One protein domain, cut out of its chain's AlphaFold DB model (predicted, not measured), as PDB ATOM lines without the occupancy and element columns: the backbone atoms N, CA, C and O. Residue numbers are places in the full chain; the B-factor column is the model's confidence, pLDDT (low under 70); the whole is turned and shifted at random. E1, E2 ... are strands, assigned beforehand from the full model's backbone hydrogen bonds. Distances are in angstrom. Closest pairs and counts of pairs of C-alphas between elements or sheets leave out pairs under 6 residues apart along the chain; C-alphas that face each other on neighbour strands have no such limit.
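What this domain is: This is residues 63 to 121 of the 226 residues of the protein "Hypothetical protein" of Alexandrium catenella (UniProt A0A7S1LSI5). Little regular structure: a small sheet of three strands amid long loops, with the E2-E3 hairpin's loop, residues 93 to 101, at one end and the stretch 107 to 121 towards the other. The 59 printed residues hold no named helix and E1, E2, E3 along the chain; the antiparallel sheet has the order E1, E3, E2. The class is all strand, with only 16 residues in named elements. The whole is compact, radius of gyration of the C-alphas 10.7 A, spanning 32 by 23 by 16 A.

Where its parts are: E3, residues 102 to 106, is 13.2 A long. E1, residues 68 to 74, is 11.7 A long and begins at C-alpha (-38.159, 31.667, 6.961). E2, residues 89 to 92, ends at C-alpha (-38.932, 39.698, 10.391).

How they stand to each other: Inner strand E3 is antiparallel to E1 at 128 degrees, with N 69 and O 104 2.8 A apart. E2 and E3 form a hairpin at 145 degrees, with N 90 and O 105 2.8 A apart. Both pairs are within hydrogen-bond range.

The domain as a whole: The C-alphas farthest apart, of Pro 98 and Pro 121, are 34.2 A apart. The link E1 to E2 is long. The printed part has no cut, and no printed residue is under 70 in pLDDT.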
ATOM      1  N   CYS A  63     -34.619  35.635  11.500       93.25
ATOM      2  CA  CYS A  63     -35.589  34.628  11.122       93.25
ATOM      3  C   CYS A  63     -34.843  33.285  11.041       93.25
ATOM      4  O   CYS A  63     -34.027  33.086  10.138       93.25
ATOM      5  N   VAL A  64     -35.077  32.400  12.012       94.69
ATOM      6  CA  VAL A  64     -34.502  31.053  12.072       94.69
ATOM      7  C   VAL A  64     -35.641  30.042  12.015       94.69
ATOM      8  O   VAL A  64     -36.620  30.162  12.744       94.69
ATOM      9  N   GLY A  65     -35.498  29.029  11.162       95.44
ATOM     10  CA  GLY A  65     -36.441  27.919  11.057       95.44
ATOM     11  C   GLY A  65     -36.982  27.715   9.648       95.44
ATOM     12  O   GLY A  65     -36.698  28.479   8.728       95.44
ATOM     13  N   GLY A  66     -37.774  26.654   9.492       96.19
ATOM     14  CA  GLY A  66     -38.341  26.266   8.201       96.19
ATOM     15  C   GLY A  66     -39.367  27.252   7.646       96.19
ATOM     16  O   GLY A  66     -39.646  27.202   6.460       96.19
ATOM     17  N   THR A  67     -39.919  28.157   8.457       97.06
ATOM     18  CA  THR A  67     -40.886  29.181   8.018       97.06
ATOM     19  C   THR A  67     -40.226  30.381   7.339       97.06
ATOM     20  O   THR A  67     -40.900  31.157   6.662       97.06
ATOM     21  N   CYS A  68     -38.909  30.535   7.483       96.94
ATOM     22  CA  CYS A  68     -38.159  31.667   6.961       96.94
ATOM     23  C   CYS A  68     -37.768  31.446   5.502       96.94
ATOM     24  O   CYS A  68     -36.994  30.549   5.167       96.94
ATOM     25  N   CYS A  69     -38.262  32.311   4.627       96.38
ATOM     26  CA  CYS A  69     -37.984  32.259   3.203       96.38
ATOM     27  C   CYS A  69     -36.638  32.917   2.893       96.38
ATOM     28  O   CYS A  69     -36.559  34.130   2.720       96.38
ATOM     29  N   THR A  70     -35.581  32.116   2.760       94.31
ATOM     30  CA  THR A  70     -34.215  32.600   2.470       94.31
ATOM     31  C   THR A  70     -34.100  33.376   1.155       94.31
ATOM     32  O   THR A  70     -33.212  34.212   1.009       94.31
ATOM     33  N   GLN A  71     -35.013  33.132   0.209       92.06
ATOM     34  CA  GLN A  71     -35.079  33.841  -1.073       92.06
ATOM     35  C   GLN A  71     -35.941  35.111  -1.052       92.06
ATOM     36  O   GLN A  71     -36.076  35.775  -2.078       92.06
ATOM     37  N   SER A  72     -36.549  35.456   0.087       92.44
ATOM     38  CA  SER A  72     -37.449  36.601   0.193       92.44
ATOM     39  C   SER A  72     -36.969  37.566   1.265       92.44
ATOM     40  O   SER A  72     -37.017  37.282   2.463       92.44
ATOM     41  N   THR A  73     -36.543  38.744   0.824       94.38
ATOM     42  CA  THR A  73     -36.181  39.863   1.693       94.38
ATOM     43  C   THR A  73     -37.323  40.870   1.765       94.38
ATOM     44  O   THR A  73     -38.179  40.927   0.886       94.38
ATOM     45  N   CYS A  74     -37.355  41.661   2.833       95.81
ATOM     46  CA  CYS A  74     -38.366  42.694   3.033       95.81
ATOM     47  C   CYS A  74     -37.783  43.909   3.759       95.81
ATOM     48  O   CYS A  74     -36.718  43.833   4.374       95.81
ATOM     49  N   TYR A  75     -38.505  45.024   3.696       94.75
ATOM     50  CA  TYR A  75     -38.217  46.251   4.437       94.75
ATOM     51  C   TYR A  75     -39.454  46.650   5.244       94.75
ATOM     52  O   TYR A  75     -40.567  46.282   4.877       94.75
ATOM     53  N   VAL A  76     -39.267  47.388   6.340       89.25
ATOM     54  CA  VAL A  76     -40.388  47.977   7.088       89.25
ATOM     55  C   VAL A  76     -40.715  49.334   6.480       89.25
ATOM     56  O   VAL A  76     -39.892  50.245   6.536       89.25
ATOM     57  N   GLY A  77     -41.915  49.478   5.926       88.69
ATOM     58  CA  GLY A  77     -42.444  50.759   5.468       88.69
ATOM     59  C   GLY A  77     -43.827  50.618   4.822       88.69
ATOM     60  O   GLY A  77     -44.240  49.516   4.464       88.69
ATOM     61  N   PRO A  78     -44.581  51.716   4.678       85.94
ATOM     62  CA  PRO A  78     -45.884  51.686   4.021       85.94
ATOM     63  C   PRO A  78     -45.735  51.267   2.553       85.94
ATOM     64  O   PRO A  78     -44.974  51.871   1.802       85.94
ATOM     65  N   GLY A  79     -46.446  50.210   2.149       88.56
ATOM     66  CA  GLY A  79     -46.404  49.680   0.780       88.56
ATOM     67  C   GLY A  79     -45.129  48.911   0.412       88.56
ATOM     68  O   GLY A  79     -45.029  48.418  -0.707       88.56
ATOM     69  N   VAL A  80     -44.175  48.766   1.336       89.75
ATOM     70  CA  VAL A  80     -42.957  47.969   1.144       89.75
ATOM     71  C   VAL A  80     -42.941  46.833   2.165       89.75
ATOM     72  O   VAL A  80     -43.135  47.041   3.358       89.75
ATOM     73  N   GLY A  81     -42.772  45.602   1.694       93.94
ATOM     74  CA  GLY A  81     -42.912  44.418   2.532       93.94
ATOM     75  C   GLY A  81     -42.577  43.142   1.775       93.94
ATOM     76  O   GLY A  81     -41.830  43.162   0.800       93.94
ATOM     77  N   CYS A  82     -43.114  42.026   2.253       95.25
ATOM     78  CA  CYS A  82     -43.005  40.750   1.564       95.25
ATOM     79  C   CYS A  82     -43.927  40.711   0.341       95.25
ATOM     80  O   CYS A  82     -45.030  41.253   0.373       95.25
ATOM     81  N   ASP A  83     -43.471  40.063  -0.729       93.31
ATOM     82  CA  ASP A  83     -44.249  39.924  -1.957       93.31
ATOM     83  C   ASP A  83     -45.517  39.094  -1.707       93.31
ATOM     84  O   ASP A  83     -45.451  37.940  -1.277       93.31
ATOM     85  N   SER A  84     -46.678  39.675  -2.013       91.62
ATOM     86  CA  SER A  84     -47.980  39.014  -1.874       91.62
ATOM     87  C   SER A  84     -48.130  37.738  -2.717       91.62
ATOM     88  O   SER A  84     -48.851  36.827  -2.315       91.62
ATOM     89  N   ALA A  85     -47.404  37.604  -3.833       91.31
ATOM     90  CA  ALA A  85     -47.397  36.399  -4.663       91.31
ATOM     91  C   ALA A  85     -46.731  35.198  -3.966       91.31
ATOM     92  O   ALA A  85     -46.874  34.057  -4.412       91.31
ATOM     93  N   ARG A  86     -46.001  35.439  -2.868       91.69
ATOM     94  CA  ARG A  86     -45.406  34.396  -2.023       91.69
ATOM     95  C   ARG A  86     -46.363  33.887  -0.945       91.69
ATOM     96  O   ARG A  86     -46.025  32.913  -0.284       91.69
ATOM     97  N   GLY A  87     -47.542  34.492  -0.795       93.88
ATOM     98  CA  GLY A  87     -48.555  34.125   0.196       93.88
ATOM     99  C   GLY A  87     -48.520  34.981   1.464       93.88
ATOM    100  O   GLY A  87     -47.897  36.045   1.520       93.88
ATOM    101  N   THR A  88     -49.218  34.512   2.497       95.31
ATOM    102  CA  THR A  88     -49.357  35.175   3.802       95.31
ATOM    103  C   THR A  88     -48.029  35.172   4.561       95.31
ATOM    104  O   THR A  88     -47.632  34.206   5.215       95.31
ATOM    105  N   THR A  89     -47.311  36.289   4.473       96.44
ATOM    106  CA  THR A  89     -45.966  36.448   5.035       96.44
ATOM    107  C   THR A  89     -45.904  37.591   6.045       96.44
ATOM    108  O   THR A  89     -46.708  38.524   6.026       96.44
ATOM    109  N   LYS A  90     -44.933  37.520   6.957       95.50
ATOM    110  CA  LYS A  90     -44.581  38.577   7.908       95.50
ATOM    111  C   LYS A  90     -43.110  38.936   7.736       95.50
ATOM    112  O   LYS A  90     -42.262  38.052   7.645       95.50
ATOM    113  N   CYS A  91     -42.805  40.229   7.706       95.81
ATOM    114  CA  CYS A  91     -41.428  40.700   7.627       95.81
ATOM    115  C   CYS A  91     -40.763  40.634   9.008       95.81
ATOM    116  O   CYS A  91     -41.253  41.255   9.951       95.81
ATOM    117  N   ILE A  92     -39.667  39.881   9.134       95.19
ATOM    118  CA  ILE A  92     -38.932  39.698  10.391       95.19
ATOM    119  C   ILE A  92     -37.516  40.258  10.257       95.19
ATOM    120  O   ILE A  92     -36.817  39.997   9.278       95.19
ATOM    121  N   GLY A  93     -37.096  41.035  11.257       92.94
ATOM    122  CA  GLY A  93     -35.741  41.575  11.348       92.94
ATOM    123  C   GLY A  93     -35.423  42.691  10.350       92.94
ATOM    124  O   GLY A  93     -34.253  42.938  10.088       92.94
ATOM    125  N   ALA A  94     -36.436  43.335   9.765       93.56
ATOM    126  CA  ALA A  94     -36.248  44.585   9.039       93.56
ATOM    127  C   ALA A  94     -36.383  45.768  10.006       93.56
ATOM    128  O   ALA A  94     -37.187  45.725  10.940       93.56
ATOM    129  N   GLY A  95     -35.649  46.846   9.748       90.31
ATOM    130  CA  GLY A  95     -35.726  48.064  10.546       90.31
ATOM    131  C   GLY A  95     -35.520  49.311   9.705       90.31
ATOM    132  O   GLY A  95     -34.891  49.262   8.649       90.31
ATOM    133  N   LEU A  96     -36.084  50.424  10.181       89.19
ATOM    134  CA  LEU A  96     -36.039  51.717   9.496       89.19
ATOM    135  C   LEU A  96     -34.799  52.539   9.886       89.19
ATOM    136  O   LEU A  96     -34.332  53.354   9.092       89.19
ATOM    137  N   PHE A  97     -34.245  52.323  11.089       86.25
ATOM    138  CA  PHE A  97     -33.142  53.127  11.613       86.25
ATOM    139  C   PHE A  97     -32.178  52.319  12.508       86.25
ATOM    140  O   PHE A  97     -32.525  52.010  13.645       86.25
ATOM    141  N   PRO A  98     -30.962  51.984  12.037       83.62
ATOM    142  CA  PRO A  98     -30.477  52.115  10.660       83.62
ATOM    143  C   PRO A  98     -31.309  51.261   9.687       83.62
ATOM    144  O   PRO A  98     -31.766  50.183  10.084       83.62
ATOM    145  N   PRO A  99     -31.501  51.693   8.428       88.88
ATOM    146  CA  PRO A  99     -32.252  50.913   7.456       88.88
ATOM    147  C   PRO A  99     -31.528  49.595   7.173       88.88
ATOM    148  O   PRO A  99     -30.389  49.583   6.703       88.88
ATOM    149  N   HIS A 100     -32.187  48.475   7.457       91.25
ATOM    150  CA  HIS A 100     -31.663  47.144   7.164       91.25
ATOM    151  C   HIS A 100     -32.768  46.212   6.670       91.25
ATOM    152  O   HIS A 100     -33.932  46.320   7.061       91.25
ATOM    153  N   LYS A 101     -32.380  45.298   5.774       94.56
ATOM    154  CA  LYS A 101     -33.285  44.306   5.191       94.56
ATOM    155  C   LYS A 101     -33.593  43.202   6.200       94.56
ATOM    156  O   LYS A 101     -32.685  42.694   6.856       94.56
ATOM    157  N   GLY A 102     -34.857  42.813   6.258       95.00
ATOM    158  CA  GLY A 102     -35.330  41.632   6.966       95.00
ATOM    159  C   GLY A 102     -35.542  40.451   6.026       95.00
ATOM    160  O   GLY A 102     -35.227  40.507   4.834       95.00
ATOM    161  N   MET A 103     -36.114  39.387   6.579       96.25
ATOM    162  CA  MET A 103     -36.492  38.163   5.877       96.25
ATOM    163  C   MET A 103     -37.996  37.933   6.018       96.25
ATOM    164  O   MET A 103     -38.573  38.191   7.077       96.25
ATOM    165  N   CYS A 104     -38.635  37.419   4.974       96.75
ATOM    166  CA  CYS A 104     -40.041  37.037   5.050       96.75
ATOM    167  C   CYS A 104     -40.207  35.690   5.748       96.75
ATOM    168  O   CYS A 104     -39.503  34.731   5.434       96.75
ATOM    169  N   SER A 105     -41.161  35.621   6.670       97.06
ATOM    170  CA  SER A 105     -41.567  34.402   7.361       97.06
ATOM    171  C   SER A 105     -43.006  34.057   7.002       97.06
ATOM    172  O   SER A 105     -43.869  34.938   7.033       97.06
ATOM    173  N   CYS A 106     -43.272  32.805   6.644       97.38
ATOM    174  CA  CYS A 106     -44.628  32.320   6.409       97.38
ATOM    175  C   CYS A 106     -45.437  32.342   7.706       97.38
ATOM    176  O   CYS A 106     -44.951  31.904   8.749       97.38
ATOM    177  N   GLN A 107     -46.677  32.839   7.646       96.25
ATOM    178  CA  GLN A 107     -47.577  32.787   8.803       96.25
ATOM    179  C   GLN A 107     -47.981  31.348   9.139       96.25
ATOM    180  O   GLN A 107     -48.104  31.011  10.315       96.25
ATOM    181  N   THR A 108     -48.112  30.500   8.116       95.31
ATOM    182  CA  THR A 108     -48.507  29.098   8.262       95.31
ATOM    183  C   THR A 108     -47.527  28.201   7.511       95.31
ATOM    184  O   THR A 108     -47.241  28.431   6.340       95.31
ATOM    185  N   GLY A 109     -47.026  27.162   8.183       95.75
ATOM    186  CA  GLY A 109     -46.179  26.125   7.584       95.75
ATOM    187  C   GLY A 109     -44.767  26.565   7.156       95.75
ATOM    188  O   GLY A 109     -44.382  27.727   7.304       95.75
ATOM    189  N   PRO A 110     -43.951  25.613   6.667       97.31
ATOM    190  CA  PRO A 110     -42.607  25.896   6.187       97.31
ATOM    191  C   PRO A 110     -42.641  26.627   4.840       97.31
ATOM    192  O   PRO A 110     -43.518  26.399   4.007       97.31
ATOM    193  N   CYS A 111     -41.647  27.475   4.609       97.06
ATOM    194  CA  CYS A 111     -41.417  28.098   3.325       97.06
ATOM    195  C   CYS A 111     -40.886  27.062   2.327       97.06
ATOM    196  O   CYS A 111     -39.928  26.340   2.613       97.06
ATOM    197  N   GLY A 112     -41.508  26.990   1.150       94.75
ATOM    198  CA  GLY A 112     -41.050  26.127   0.067       94.75
ATOM    199  C   GLY A 112     -39.700  26.574  -0.502       94.75
ATOM    200  O   GLY A 112     -39.245  27.697  -0.280       94.75
ATOM    201  N   THR A 113     -39.078  25.712  -1.305       93.81
ATOM    202  CA  THR A 113     -37.811  26.013  -2.000       93.81
ATOM    203  C   THR A 113     -37.911  27.224  -2.926       93.81
ATOM    204  O   THR A 113     -36.933  27.945  -3.100       93.81
ATOM    205  N   ASP A 114     -39.111  27.498  -3.443       91.81
ATOM    206  CA  ASP A 114     -39.400  28.640  -4.323       91.81
ATOM    207  C   ASP A 114     -39.618  29.951  -3.541       91.81
ATOM    208  O   ASP A 114     -39.939  31.006  -4.099       91.81
ATOM    209  N   GLY A 115     -39.481  29.901  -2.213       93.12
ATOM    210  CA  GLY A 115     -39.735  31.025  -1.327       93.12
ATOM    211  C   GLY A 115     -41.220  31.398  -1.252       93.12
ATOM    212  O   GLY A 115     -41.526  32.585  -1.135       93.12
ATOM    213  N   ARG A 116     -42.126  30.421  -1.402       94.56
ATOM    214  CA  ARG A 116     -43.582  30.586  -1.279       94.56
ATOM    215  C   ARG A 116     -44.115  29.833  -0.064       94.56
ATOM    216  O   ARG A 116     -43.639  28.745   0.256       94.56
ATOM    217  N   CYS A 117     -45.111  30.418   0.581       95.62
ATOM    218  CA  CYS A 117     -45.845  29.831   1.690       95.62
ATOM    219  C   CYS A 117     -46.961  28.912   1.175       95.62
ATOM    220  O   CYS A 117     -47.466  29.133   0.072       95.62
ATOM    221  N   PRO A 118     -47.377  27.903   1.956       93.88
ATOM    222  CA  PRO A 118     -48.404  26.942   1.546       93.88
ATOM    223  C   PRO A 118     -49.769  27.585   1.266       93.88
ATOM    224  O   PRO A 118     -50.513  27.083   0.430       93.88
ATOM    225  N   ASP A 119     -50.068  28.716   1.908       87.56
ATOM    226  CA  ASP A 119     -51.319  29.459   1.708       87.56
ATOM    227  C   ASP A 119     -51.275  30.387   0.488       87.56
ATOM    228  O   ASP A 119     -52.247  31.089   0.202       87.56
ATOM    229  N   ALA A 120     -50.139  30.457  -0.219       81.88
ATOM    230  CA  ALA A 120     -50.076  31.213  -1.455       81.88
ATOM    231  C   ALA A 120     -51.102  30.608  -2.419       81.88
ATOM    232  O   ALA A 120     -51.044  29.396  -2.656       81.88
ATOM    233  N   PRO A 121     -52.033  31.410  -2.976       73.31
ATOM    234  CA  PRO A 121     -52.956  30.901  -3.974       73.31
ATOM    235  C   PRO A 121     -52.099  30.256  -5.052       73.31
ATOM    236  O   PRO A 121     -51.240  30.916  -5.644       73.31
TER     237      PRO A 121